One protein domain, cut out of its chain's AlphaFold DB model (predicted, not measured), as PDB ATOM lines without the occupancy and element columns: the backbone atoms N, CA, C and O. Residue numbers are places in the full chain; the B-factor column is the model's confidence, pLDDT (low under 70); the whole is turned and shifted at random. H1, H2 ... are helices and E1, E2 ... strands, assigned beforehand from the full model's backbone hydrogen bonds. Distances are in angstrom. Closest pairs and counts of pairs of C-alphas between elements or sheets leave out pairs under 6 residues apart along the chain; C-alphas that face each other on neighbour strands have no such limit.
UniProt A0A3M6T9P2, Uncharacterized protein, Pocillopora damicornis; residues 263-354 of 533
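Overview. This is residues 263 to 354 of the 533 residues of an uncharacterized protein of Pocillopora damicornis (UniProt A0A3M6T9P2). One long helix, H2, runs past edge strand E3 of a small antiparallel sheet, E1 E2 E3, while the shorter helices H1 and H3 meet at one end of the sheet. H3 folds back after H2 and leads into E3. The printed part has 92 residues, in the order E1 E2 H1 H2 H3 E3, and its class is mixed, helices and strands. It is only just compact, close to loose, with a radius of gyration of the C-alphas of 14.5 A, and elongated, spanning 44 by 28 by 20 A.

Along the chain. E1, residues 266 to 269, begins at C-alpha 266 (-22.917, 1.564, -41.417). E2 is residues 280 to 285, 16.3 A long, and H1 is residues 286 to 292. H2, residues 304 to 327, is 34.7 A long. H3 is residues 331 to 340, 14.4 A. E3, residues 342 to 347, is 15.9 A long and ends at C-alpha 347 (-28.579, -11.481, -39.879).

Arrangement. E1 and E2 form a hairpin, with N 267 and O 283 2.8 A apart, within hydrogen-bond range. E2 and E3 are antiparallel, with N 282 and O 345 at 2.8 A, also within range. H2 is on the sheet but only grazes it; its closest C-alphas to E3 are Val 314 and Ile 345, 7.0 A. H1 also only grazes the sheet. H1 touches H2, which touches it with residues 318 to 322 alone; the closest C-alphas are those of Ala 289 and Ile 318, 6.0 A apart, and the two helices run opposite ways at a steep tilt of 61 degrees. H1 touches H3, closest C-alphas Gly 286 and Arg 338, 4.3 A, about perpendicular at 82 degrees. H3 is not on the sheet. Every O i to N i+4 pair is within hydrogen-bond range in H1 and H3, and 18 of 20 in H2.

Size, cuts and confidence. The C-alphas farthest apart, Ser 276 and Ser 330, are 44.7 A apart. The printed part has no cut. The link H1 to H2 is long. Residues 296 to 300 have pLDDT under 70.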
ATOM      1  N   PRO A 263     -17.690   4.699 -43.500       86.31
ATOM      2  CA  PRO A 263     -17.890   3.635 -42.507       86.31
ATOM      3  C   PRO A 263     -18.859   3.991 -41.371       86.31
ATOM      4  O   PRO A 263     -19.709   3.182 -41.032       86.31
ATOM      5  N   TYR A 264     -18.817   5.220 -40.839       89.56
ATOM      6  CA  TYR A 264     -19.760   5.697 -39.809       89.56
ATOM      7  C   TYR A 264     -21.247   5.638 -40.191       89.56
ATOM      8  O   TYR A 264     -22.101   5.673 -39.308       89.56
ATOM      9  N   LEU A 265     -21.581   5.544 -41.481       91.19
ATOM     10  CA  LEU A 265     -22.966   5.398 -41.926       91.19
ATOM     11  C   LEU A 265     -23.454   3.942 -41.878       91.19
ATOM     12  O   LEU A 265     -24.630   3.699 -42.136       91.19
ATOM     13  N   VAL A 266     -22.580   2.981 -41.570       92.81
ATOM     14  CA  VAL A 266     -22.917   1.564 -41.417       92.81
ATOM     15  C   VAL A 266     -22.411   1.081 -40.063       92.81
ATOM     16  O   VAL A 266     -21.213   0.985 -39.818       92.81
ATOM     17  N   ARG A 267     -23.335   0.740 -39.172       92.69
ATOM     18  CA  ARG A 267     -23.042   0.207 -37.846       92.69
ATOM     19  C   ARG A 267     -23.438  -1.258 -37.793       92.69
ATOM     20  O   ARG A 267     -24.597  -1.594 -38.005       92.69
ATOM     21  N   VAL A 268     -22.492  -2.128 -37.461       90.12
ATOM     22  CA  VAL A 268     -22.797  -3.512 -37.089       90.12
ATOM     23  C   VAL A 268     -22.971  -3.546 -35.578       90.12
ATOM     24  O   VAL A 268     -22.048  -3.220 -34.834       90.12
ATOM     25  N   VAL A 269     -24.173  -3.877 -35.124       88.94
ATOM     26  CA  VAL A 269     -24.484  -4.066 -33.710       88.94
ATOM     27  C   VAL A 269     -24.296  -5.555 -33.405       88.94
ATOM     28  O   VAL A 269     -24.970  -6.380 -34.034       88.94
ATOM     29  N   PRO A 270     -23.358  -5.912 -32.509       85.62
ATOM     30  CA  PRO A 270     -23.174  -7.298 -32.109       85.62
ATOM     31  C   PRO A 270     -24.414  -7.798 -31.353       85.62
ATOM     32  O   PRO A 270     -25.110  -6.995 -30.726       85.62
ATOM     33  N   PRO A 271     -24.691  -9.109 -31.403       86.25
ATOM     34  CA  PRO A 271     -25.779  -9.695 -30.636       86.25
ATOM     35  C   PRO A 271     -25.560  -9.507 -29.131       86.25
ATOM     36  O   PRO A 271     -24.425  -9.539 -28.649       86.25
ATOM     37  N   PHE A 272     -26.648  -9.358 -28.377       82.12
ATOM     38  CA  PHE A 272     -26.587  -9.363 -26.919       82.12
ATOM     39  C   PHE A 272     -26.277 -10.784 -26.428       82.12
ATOM     40  O   PHE A 272     -26.968 -11.737 -26.777       82.12
ATOM     41  N   LEU A 273     -25.227 -10.929 -25.612       72.31
ATOM     42  CA  LEU A 273     -24.681 -12.228 -25.182       72.31
ATOM     43  C   LEU A 273     -25.645 -13.083 -24.336       72.31
ATOM     44  O   LEU A 273     -25.379 -14.263 -24.135       72.31
ATOM     45  N   ALA A 274     -26.738 -12.505 -23.833       78.69
ATOM     46  CA  ALA A 274     -27.684 -13.182 -22.945       78.69
ATOM     47  C   ALA A 274     -28.918 -13.761 -23.663       78.69
ATOM     48  O   ALA A 274     -29.710 -14.460 -23.034       78.69
ATOM     49  N   GLU A 275     -29.113 -13.480 -24.953       80.06
ATOM     50  CA  GLU A 275     -30.280 -13.971 -25.690       80.06
ATOM     51  C   GLU A 275     -30.027 -15.371 -26.262       80.06
ATOM     52  O   GLU A 275     -28.975 -15.659 -26.832       80.06
ATOM     53  N   SER A 276     -31.028 -16.249 -26.156       84.75
ATOM     54  CA  SER A 276     -30.979 -17.630 -26.663       84.75
ATOM     55  C   SER A 276     -30.838 -17.727 -28.188       84.75
ATOM     56  O   SER A 276     -30.545 -18.801 -28.716       84.75
ATOM     57  N   ASN A 277     -31.018 -16.616 -28.902       85.25
ATOM     58  CA  ASN A 277     -30.825 -16.511 -30.339       85.25
ATOM     59  C   ASN A 277     -30.059 -15.219 -30.659       85.25
ATOM     60  O   ASN A 277     -30.688 -14.194 -30.919       85.25
ATOM     61  N   PRO A 278     -28.717 -15.227 -30.607       87.25
ATOM     62  CA  PRO A 278     -27.936 -14.032 -30.886       87.25
ATOM     63  C   PRO A 278     -28.172 -13.619 -32.337       87.25
ATOM     64  O   PRO A 278     -27.922 -14.416 -33.230       87.25
ATOM     65  N   VAL A 279     -28.631 -12.395 -32.602       92.00
ATOM     66  CA  VAL A 279     -28.807 -11.900 -33.975       92.00
ATOM     67  C   VAL A 279     -27.949 -10.667 -34.231       92.00
ATOM     68  O   VAL A 279     -27.924  -9.733 -33.433       92.00
ATOM     69  N   TYR A 280     -27.237 -10.650 -35.358       91.88
ATOM     70  CA  TYR A 280     -26.457  -9.488 -35.775       91.88
ATOM     71  C   TYR A 280     -27.376  -8.474 -36.449       91.88
ATOM     72  O   TYR A 280     -28.152  -8.829 -37.339       91.88
ATOM     73  N   ILE A 281     -27.268  -7.200 -36.068       93.81
ATOM     74  CA  ILE A 281     -28.049  -6.129 -36.694       93.81
ATOM     75  C   ILE A 281     -27.101  -5.197 -37.438       93.81
ATOM     76  O   ILE A 281     -26.287  -4.505 -36.833       93.81
ATOM     77  N   ILE A 282     -27.238  -5.132 -38.758       94.19
ATOM     78  CA  ILE A 282     -26.596  -4.097 -39.567       94.19
ATOM     79  C   ILE A 282     -27.549  -2.909 -39.645       94.19
ATOM     80  O   ILE A 282     -28.648  -3.009 -40.187       94.19
ATOM     81  N   GLN A 283     -27.127  -1.773 -39.105       95.44
ATOM     82  CA  GLN A 283     -27.826  -0.500 -39.209       95.44
ATOM     83  C   GLN A 283     -27.128   0.362 -40.257       95.44
ATOM     84  O   GLN A 283     -25.940   0.649 -40.140       95.44
ATOM     85  N   MET A 284     -27.858   0.792 -41.278       96.06
ATOM     86  CA  MET A 284     -27.361   1.699 -42.309       96.06
ATOM     87  C   MET A 284     -28.119   3.016 -42.227       96.06
ATOM     88  O   MET A 284     -29.349   3.024 -42.278       96.06
ATOM     89  N   GLY A 285     -27.405   4.132 -42.125       97.25
ATOM     90  CA  GLY A 285     -28.010   5.457 -42.200       97.25
ATOM     91  C   GLY A 285     -28.685   5.672 -43.558       97.25
ATOM     92  O   GLY A 285     -28.266   5.110 -44.572       97.25
ATOM     93  N   GLY A 286     -29.723   6.502 -43.600       95.81
ATOM     94  CA  GLY A 286     -30.497   6.765 -44.813       95.81
ATOM     95  C   GLY A 286     -29.638   7.322 -45.949       95.81
ATOM     96  O   GLY A 286     -29.877   7.004 -47.110       95.81
ATOM     97  N   GLU A 287     -28.575   8.066 -45.633       95.56
ATOM     98  CA  GLU A 287     -27.592   8.505 -46.630       95.56
ATOM     99  C   GLU A 287     -26.781   7.333 -47.216       95.56
ATOM    100  O   GLU A 287     -26.578   7.279 -48.430       95.56
ATOM    101  N   ALA A 288     -26.380   6.349 -46.401       94.50
ATOM    102  CA  ALA A 288     -25.752   5.123 -46.904       94.50
ATOM    103  C   ALA A 288     -26.727   4.310 -47.758       94.50
ATOM    104  O   ALA A 288     -26.372   3.928 -48.869       94.50
ATOM    105  N   ALA A 289     -27.963   4.107 -47.293       94.00
ATOM    106  CA  ALA A 289     -28.996   3.400 -48.049       94.00
ATOM    107  C   ALA A 289     -29.295   4.089 -49.395       94.00
ATOM    108  O   ALA A 289     -29.440   3.431 -50.427       94.00
ATOM    109  N   TRP A 290     -29.320   5.426 -49.410       93.38
ATOM    110  CA  TRP A 290     -29.493   6.215 -50.626       93.38
ATOM    111  C   TRP A 290     -28.329   6.047 -51.597       93.38
ATOM    112  O   TRP A 290     -28.560   5.871 -52.789       93.38
ATOM    113  N   LYS A 291     -27.080   6.074 -51.125       92.69
ATOM    114  CA  LYS A 291     -25.904   5.843 -51.982       92.69
ATOM    115  C   LYS A 291     -25.839   4.397 -52.479       92.69
ATOM    116  O   LYS A 291     -25.501   4.167 -53.640       92.69
ATOM    117  N   TRP A 292     -26.255   3.436 -51.654       89.19
ATOM    118  CA  TRP A 292     -26.244   2.005 -51.969       89.19
ATOM    119  C   TRP A 292     -27.049   1.654 -53.224       89.19
ATOM    120  O   TRP A 292     -26.682   0.736 -53.951       89.19
ATOM    121  N   ARG A 293     -28.086   2.427 -53.570       82.81
ATOM    122  CA  ARG A 293     -28.855   2.227 -54.816       82.81
ATOM    123  C   ARG A 293     -28.003   2.257 -56.093       82.81
ATOM    124  O   ARG A 293     -28.477   1.831 -57.135       82.81
ATOM    125  N   VAL A 294     -26.805   2.843 -56.052       83.75
ATOM    126  CA  VAL A 294     -25.882   2.887 -57.197       83.75
ATOM    127  C   VAL A 294     -25.021   1.618 -57.237       83.75
ATOM    128  O   VAL A 294     -24.640   1.147 -58.307       83.75
ATOM    129  N   PHE A 295     -24.784   1.005 -56.078       75.31
ATOM    130  CA  PHE A 295     -23.900  -0.136 -55.870       75.31
ATOM    131  C   PHE A 295     -24.722  -1.418 -55.667       75.31
ATOM    132  O   PHE A 295     -24.790  -1.985 -54.584       75.31
ATOM    133  N   TYR A 296     -25.352  -1.910 -56.736       60.38
ATOM    134  CA  TYR A 296     -26.216  -3.107 -56.734       60.38
ATOM    135  C   TYR A 296     -25.505  -4.454 -56.452       60.38
ATOM    136  O   TYR A 296     -26.020  -5.512 -56.809       60.38
ATOM    137  N   ARG A 297     -24.316  -4.472 -55.839       60.66
ATOM    138  CA  ARG A 297     -23.600  -5.718 -55.528       60.66
ATOM    139  C   ARG A 297     -23.354  -5.829 -54.035       60.66
ATOM    140  O   ARG A 297     -22.505  -5.135 -53.488       60.66
ATOM    141  N   LEU A 298     -24.094  -6.732 -53.397       60.62
ATOM    142  CA  LEU A 298     -23.833  -7.110 -52.016       60.62
ATOM    143  C   LEU A 298     -22.460  -7.779 -51.877       60.62
ATOM    144  O   LEU A 298     -22.017  -8.488 -52.789       60.62
ATOM    145  N   PRO A 299     -21.778  -7.564 -50.741       57.34
ATOM    146  CA  PRO A 299     -20.520  -8.228 -50.451       57.34
ATOM    147  C   PRO A 299     -20.717  -9.750 -50.353       57.34
ATOM    148  O   PRO A 299     -21.584 -10.239 -49.635       57.34
ATOM    149  N   ARG A 300     -19.872 -10.501 -51.070       54.09
ATOM    150  CA  ARG A 300     -19.933 -11.968 -51.255       54.09
ATOM    151  C   ARG A 300     -19.494 -12.799 -50.033       54.09
ATOM    152  O   ARG A 300     -18.882 -13.843 -50.203       54.09
ATOM    153  N   ARG A 301     -19.701 -12.319 -48.805       70.75
ATOM    154  CA  ARG A 301     -19.204 -12.996 -47.584       70.75
ATOM    155  C   ARG A 301     -20.292 -13.705 -46.772       70.75
ATOM    156  O   ARG A 301     -20.076 -14.030 -45.612       70.75
ATOM    157  N   LEU A 302     -21.452 -13.933 -47.377       75.75
ATOM    158  CA  LEU A 302     -22.551 -14.696 -46.790       75.75
ATOM    159  C   LEU A 302     -22.567 -16.101 -47.398       75.75
ATOM    160  O   LEU A 302     -22.058 -16.293 -48.502       75.75
ATOM    161  N   ASN A 303     -23.175 -17.066 -46.703       80.88
ATOM    162  CA  ASN A 303     -23.445 -18.379 -47.299       80.88
ATOM    163  C   ASN A 303     -24.275 -18.198 -48.581       80.88
ATOM    164  O   ASN A 303     -25.067 -17.257 -48.654       80.88
ATOM    165  N   GLU A 304     -24.136 -19.073 -49.581       82.38
ATOM    166  CA  GLU A 304     -24.884 -18.942 -50.849       82.38
ATOM    167  C   GLU A 304     -26.397 -18.831 -50.607       82.38
ATOM    168  O   GLU A 304     -27.031 -17.901 -51.099       82.38
ATOM    169  N   SER A 305     -26.949 -19.674 -49.728       84.19
ATOM    170  CA  SER A 305     -28.368 -19.624 -49.339       84.19
ATOM    171  C   SER A 305     -28.765 -18.329 -48.619       84.19
ATOM    172  O   SER A 305     -29.906 -17.876 -48.695       84.19
ATOM    173  N   SER A 306     -27.824 -17.710 -47.908       87.38
ATOM    174  CA  SER A 306     -28.049 -16.488 -47.135       87.38
ATOM    175  C   SER A 306     -27.860 -15.224 -47.966       87.38
ATOM    176  O   SER A 306     -28.491 -14.207 -47.676       87.38
ATOM    177  N   CYS A 307     -27.031 -15.289 -49.015       86.38
ATOM    178  CA  CYS A 307     -26.846 -14.213 -49.983       86.38
ATOM    179  C   CYS A 307     -28.180 -13.807 -50.603       86.38
ATOM    180  O   CYS A 307     -28.448 -12.613 -50.701       86.38
ATOM    181  N   ASP A 308     -29.023 -14.775 -50.965       88.06
ATOM    182  CA  ASP A 308     -30.316 -14.499 -51.588       88.06
ATOM    183  C   ASP A 308     -31.302 -13.889 -50.591       88.06
ATOM    184  O   ASP A 308     -31.878 -12.838 -50.861       88.06
ATOM    185  N   ARG A 309     -31.443 -14.471 -49.392       92.81
ATOM    186  CA  ARG A 309     -32.357 -13.950 -48.358       92.81
ATOM    187  C   ARG A 309     -31.979 -12.538 -47.914       92.81
ATOM    188  O   ARG A 309     -32.818 -11.633 -47.910       92.81
ATOM    189  N   ILE A 310     -30.719 -12.341 -47.525       90.94
ATOM    190  CA  ILE A 310     -30.207 -11.032 -47.097       90.94
ATOM    191  C   ILE A 310     -30.215 -10.080 -48.291       90.94
ATOM    192  O   ILE A 310     -30.565  -8.913 -48.141       90.94
ATOM    193  N   GLY A 311     -29.931 -10.604 -49.483       89.62
ATOM    194  CA  GLY A 311     -30.062  -9.933 -50.767       89.62
ATOM    195  C   GLY A 311     -31.395  -9.269 -50.995       89.62
ATOM    196  O   GLY A 311     -31.470  -8.050 -51.170       89.62
ATOM    197  N   LEU A 312     -32.438 -10.081 -50.948       90.44
ATOM    198  CA  LEU A 312     -33.814  -9.656 -51.101       90.44
ATOM    199  C   LEU A 312     -34.207  -8.690 -49.985       90.44
ATOM    200  O   LEU A 312     -34.703  -7.611 -50.281       90.44
ATOM    201  N   THR A 313     -33.870  -8.995 -48.728       93.31
ATOM    202  CA  THR A 313     -34.192  -8.128 -47.578       93.31
ATOM    203  C   THR A 313     -33.570  -6.733 -47.720       93.31
ATOM    204  O   THR A 313     -34.231  -5.715 -47.511       93.31
ATOM    205  N   VAL A 314     -32.292  -6.658 -48.103       92.69
ATOM    206  CA  VAL A 314     -31.596  -5.389 -48.360       92.69
ATOM    207  C   VAL A 314     -32.240  -4.666 -49.542       92.69
ATOM    208  O   VAL A 314     -32.511  -3.469 -49.453       92.69
ATOM    209  N   GLY A 315     -32.498  -5.384 -50.638       90.88
ATOM    210  CA  GLY A 315     -33.105  -4.837 -51.849       90.88
ATOM    211  C   GLY A 315     -34.492  -4.249 -51.602       90.88
ATOM    212  O   GLY A 315     -34.761  -3.125 -52.025       90.88
ATOM    213  N   GLU A 316     -35.345  -4.960 -50.869       94.12
ATOM    214  CA  GLU A 316     -36.682  -4.514 -50.483       94.12
ATOM    215  C   GLU A 316     -36.625  -3.291 -49.571       94.12
ATOM    216  O   GLU A 316     -37.301  -2.299 -49.836       94.12
ATOM    217  N   ASN A 317     -35.777  -3.310 -48.539       94.12
ATOM    218  CA  ASN A 317     -35.642  -2.183 -47.620       94.12
ATOM    219  C   ASN A 317     -35.124  -0.921 -48.324       94.12
ATOM    220  O   ASN A 317     -35.663   0.170 -48.123       94.12
ATOM    221  N   ILE A 318     -34.119  -1.059 -49.194       93.06
ATOM    222  CA  ILE A 318     -33.621   0.050 -50.019       93.06
ATOM    223  C   ILE A 318     -34.699   0.506 -51.008       93.06
ATOM    224  O   ILE A 318     -34.857   1.706 -51.223       93.06
ATOM    225  N   GLY A 319     -35.464  -0.423 -51.587       93.62
ATOM    226  CA  GLY A 319     -36.578  -0.132 -52.487       93.62
ATOM    227  C   GLY A 319     -37.670   0.701 -51.815       93.62
ATOM    228  O   GLY A 319     -38.030   1.760 -52.331       93.62
ATOM    229  N   ARG A 320     -38.133   0.284 -50.628       95.56
ATOM    230  CA  ARG A 320     -39.112   1.023 -49.811       95.56
ATOM    231  C   ARG A 320     -38.586   2.400 -49.424       95.56
ATOM    232  O   ARG A 320     -39.288   3.398 -49.576       95.56
ATOM    233  N   PHE A 321     -37.330   2.476 -48.980       95.62
ATOM    234  CA  PHE A 321     -36.701   3.747 -48.635       95.62
ATOM    235  C   PHE A 321     -36.621   4.693 -49.838       95.62
ATOM    236  O   PHE A 321     -36.979   5.864 -49.732       95.62
ATOM    237  N   LYS A 322     -36.208   4.181 -51.002       95.06
ATOM    238  CA  LYS A 322     -36.165   4.948 -52.247       95.06
ATOM    239  C   LYS A 322     -37.552   5.461 -52.625       95.06
ATOM    240  O   LYS A 322     -37.685   6.650 -52.886       95.06
ATOM    241  N   HIS A 323     -38.567   4.600 -52.604       95.69
ATOM    242  CA  HIS A 323     -39.936   4.995 -52.923       95.69
ATOM    243  C   HIS A 323     -40.426   6.119 -51.998       95.69
ATOM    244  O   HIS A 323     -40.905   7.145 -52.474       95.69
ATOM    245  N   LYS A 324     -40.177   5.998 -50.686       96.75
ATOM    246  CA  LYS A 324     -40.465   7.061 -49.712       96.75
ATOM    247  C   LYS A 324     -39.744   8.372 -50.045       96.75
ATOM    248  O   LYS A 324     -40.331   9.440 -49.915       96.75
ATOM    249  N   MET A 325     -38.482   8.308 -50.471       96.44
ATOM    250  CA  MET A 325     -37.712   9.496 -50.871       96.44
ATOM    251  C   MET A 325     -38.240  10.140 -52.152       96.44
ATOM    252  O   MET A 325     -38.242  11.368 -52.254       96.44
ATOM    253  N   ASP A 326     -38.699   9.334 -53.107       95.25
ATOM    254  CA  ASP A 326     -39.234   9.810 -54.380       95.25
ATOM    255  C   ASP A 326     -40.571  10.554 -54.186       95.25
ATOM    256  O   ASP A 326     -40.777  11.585 -54.827       95.25
ATOM    257  N   LEU A 327     -41.413  10.115 -53.238       97.44
ATOM    258  CA  LEU A 327     -42.683  10.774 -52.879       97.44
ATOM    259  C   LEU A 327     -42.509  12.165 -52.245       97.44
ATOM    260  O   LEU A 327     -43.403  13.006 -52.315       97.44
ATOM    261  N   ILE A 328     -41.363  12.441 -51.623       97.50
ATOM    262  CA  ILE A 328     -41.093  13.746 -51.012       97.50
ATOM    263  C   ILE A 328     -40.603  14.691 -52.101       97.50
ATOM    264  O   ILE A 328     -39.566  14.432 -52.684       97.50
ATOM    265  N   THR A 329     -41.251  15.819 -52.365       97.81
ATOM    266  CA  THR A 329     -40.779  16.777 -53.390       97.81
ATOM    267  C   THR A 329     -39.733  17.762 -52.855       97.81
ATOM    268  O   THR A 329     -38.836  18.188 -53.582       97.81
ATOM    269  N   SER A 330     -39.799  18.098 -51.562       98.06
ATOM    270  CA  SER A 330     -38.904  19.074 -50.928       98.06
ATOM    271  C   SER A 330     -37.490  18.527 -50.718       98.06
ATOM    272  O   SER A 330     -37.276  17.573 -49.966       98.06
ATOM    273  N   GLY A 331     -36.494  19.189 -51.315       96.94
ATOM    274  CA  GLY A 331     -35.080  18.830 -51.162       96.94
ATOM    275  C   GLY A 331     -34.588  18.884 -49.710       96.94
ATOM    276  O   GLY A 331     -33.903  17.964 -49.259       96.94
ATOM    277  N   ARG A 332     -35.002  19.906 -48.944       97.69
ATOM    278  CA  ARG A 332     -34.641  20.059 -47.521       97.69
ATOM    279  C   ARG A 332     -35.233  18.935 -46.671       97.69
ATOM    280  O   ARG A 332     -34.544  18.384 -45.815       97.69
ATOM    281  N   LEU A 333     -36.483  18.550 -46.942       97.25
ATOM    282  CA  LEU A 333     -37.141  17.450 -46.237       97.25
ATOM    283  C   LEU A 333     -36.517  16.093 -46.593       97.25
ATOM    284  O   LEU A 333     -36.263  15.295 -45.695       97.25
ATOM    285  N   ARG A 334     -36.174  15.853 -47.870       96.94
ATOM    286  CA  ARG A 334     -35.415  14.658 -48.285       96.94
ATOM    287  C   ARG A 334     -34.091  14.545 -47.539       96.94
ATOM    288  O   ARG A 334     -33.708  13.452 -47.145       96.94
ATOM    289  N   GLN A 335     -33.359  15.648 -47.384       96.38
ATOM    290  CA  GLN A 335     -32.069  15.640 -46.691       96.38
ATOM    291  C   GLN A 335     -32.234  15.349 -45.195       96.38
ATOM    292  O   GLN A 335     -31.510  14.512 -44.664       96.38
ATOM    293  N   LYS A 336     -33.238  15.958 -44.551       97.50
ATOM    294  CA  LYS A 336     -33.587  15.677 -43.153       97.50
ATOM    295  C   LYS A 336     -33.945  14.202 -42.945       97.50
ATOM    296  O   LYS A 336     -33.329  13.533 -42.125       97.50
ATOM    297  N   ILE A 337     -34.864  13.661 -43.748       96.62
ATOM    298  CA  ILE A 337     -35.296  12.264 -43.600       96.62
ATOM    299  C   ILE A 337     -34.152  11.292 -43.920       96.62
ATOM    300  O   ILE A 337     -34.025  10.274 -43.244       96.62
ATOM    301  N   ARG A 338     -33.273  11.597 -44.887       96.38
ATOM    302  CA  ARG A 338     -32.061  10.795 -45.135       96.38
ATOM    303  C   ARG A 338     -31.112  10.764 -43.937       96.38
ATOM    304  O   ARG A 338     -30.538   9.713 -43.676       96.38
ATOM    305  N   ALA A 339     -30.955  11.879 -43.227       95.06
ATOM    306  CA  ALA A 339     -30.110  11.950 -42.037       95.06
ATOM    307  C   ALA A 339     -30.730  11.226 -40.827       95.06
ATOM    308  O   ALA A 339     -30.004  10.636 -40.032       95.06
ATOM    309  N   GLU A 340     -32.060  11.243 -40.699       96.31
ATOM    310  CA  GLU A 340     -32.780  10.676 -39.545       96.31
ATOM    311  C   GLU A 340     -33.152   9.193 -39.710       96.31
ATOM    312  O   GLU A 340     -33.339   8.482 -38.724       96.31
ATOM    313  N   THR A 341     -33.276   8.699 -40.946       96.69
ATOM    314  CA  THR A 341     -33.705   7.315 -41.193       96.69
ATOM    315  C   THR A 341     -32.556   6.336 -40.991       96.69
ATOM    316  O   THR A 341     -31.451   6.556 -41.480       96.69
ATOM    317  N   TRP A 342     -32.849   5.202 -40.359       96.62
ATOM    318  CA  TRP A 342     -31.940   4.064 -40.251       96.62
ATOM    319  C   TRP A 342     -32.608   2.807 -40.800       96.62
ATOM    320  O   TRP A 342     -33.698   2.432 -40.369       96.62
ATOM    321  N   VAL A 343     -31.946   2.141 -41.742       95.50
ATOM    322  CA  VAL A 343     -32.349   0.836 -42.269       95.50
ATOM    323  C   VAL A 343     -31.685  -0.243 -41.424       95.50
ATOM    324  O   VAL A 343     -30.460  -0.285 -41.337       95.50
ATOM    325  N   LYS A 344     -32.482  -1.110 -40.799       96.06
ATOM    326  CA  LYS A 344     -31.992  -2.228 -39.984       96.06
ATOM    327  C   LYS A 344     -32.114  -3.528 -40.775       96.06
ATOM    328  O   LYS A 344     -33.170  -3.811 -41.335       96.06
ATOM    329  N   ILE A 345     -31.042  -4.309 -40.821       95.12
ATOM    330  CA  ILE A 345     -31.005  -5.638 -41.431       95.12
ATOM    331  C   ILE A 345     -30.561  -6.626 -40.369       95.12
ATOM    332  O   ILE A 345     -29.533  -6.442 -39.723       95.12
ATOM    333  N   THR A 346     -31.339  -7.684 -40.236       94.38
ATOM    334  CA  THR A 346     -31.169  -8.712 -39.221       94.38
ATOM    335  C   THR A 346     -30.540  -9.950 -39.866       94.38
ATOM    336  O   THR A 346     -31.082 -10.497 -40.835       94.38
ATOM    337  N   ILE A 347     -29.380 -10.366 -39.359       93.75
ATOM    338  CA  ILE A 347     -28.579 -11.481 -39.879       93.75
ATOM    339  C   ILE A 347     -28.412 -12.527 -38.788       93.75
ATOM    340  O   ILE A 347     -27.851 -12.251 -37.723       93.75
ATOM    341  N   ASN A 348     -28.866 -13.744 -39.071       92.38
ATOM    342  CA  ASN A 348     -28.676 -14.849 -38.145       92.38
ATOM    343  C   ASN A 348     -27.204 -15.295 -38.177       92.38
ATOM    344  O   ASN A 348     -26.617 -15.370 -39.254       92.38
ATOM    345  N   PRO A 349     -26.587 -15.675 -37.050       89.38
ATOM    346  CA  PRO A 349     -25.195 -16.128 -37.019       89.38
ATOM    347  C   PRO A 349     -24.932 -17.307 -37.955       89.38
ATOM    348  O   PRO A 349     -23.885 -17.367 -38.584       89.38
ATOM    349  N   LYS A 350     -25.918 -18.205 -38.108       90.94
ATOM    350  CA  LYS A 350     -25.863 -19.367 -39.013       90.94
ATOM    351  C   LYS A 350     -25.739 -18.987 -40.498       90.94
ATOM    352  O   LYS A 350     -25.405 -19.828 -41.325       90.94
ATOM    353  N   GLU A 351     -26.038 -17.739 -40.845       89.62
ATOM    354  CA  GLU A 351     -25.992 -17.215 -42.215       89.62
ATOM    355  C   GLU A 351     -24.641 -16.576 -42.561       89.62
ATOM    356  O   GLU A 351     -24.338 -16.315 -43.731       89.62
ATOM    357  N   ILE A 352     -23.823 -16.321 -41.540       88.81
ATOM    358  CA  ILE A 352     -22.503 -15.721 -41.670       88.81
ATOM    359  C   ILE A 352     -21.505 -16.844 -41.953       88.81
ATOM    360  O   ILE A 352     -21.181 -17.632 -41.071       88.81
ATOM    361  N   ALA A 353     -21.011 -16.906 -43.191       89.38
ATOM    362  CA  ALA A 353     -20.011 -17.894 -43.607       89.38
ATOM    363  C   ALA A 353     -18.661 -17.689 -42.904       89.38
ATOM    364  O   ALA A 353     -17.947 -18.638 -42.604       89.38
ATOM    365  N   LEU A 354     -18.300 -16.420 -42.701       86.69
ATOM    366  CA  LEU A 354     -17.053 -15.993 -42.084       86.69
ATOM    367  C   LEU A 354     -17.372 -14.933 -41.046       86.69
ATOM    368  O   LEU A 354     -17.799 -13.824 -41.388       86.69
TER     369      LEU A 354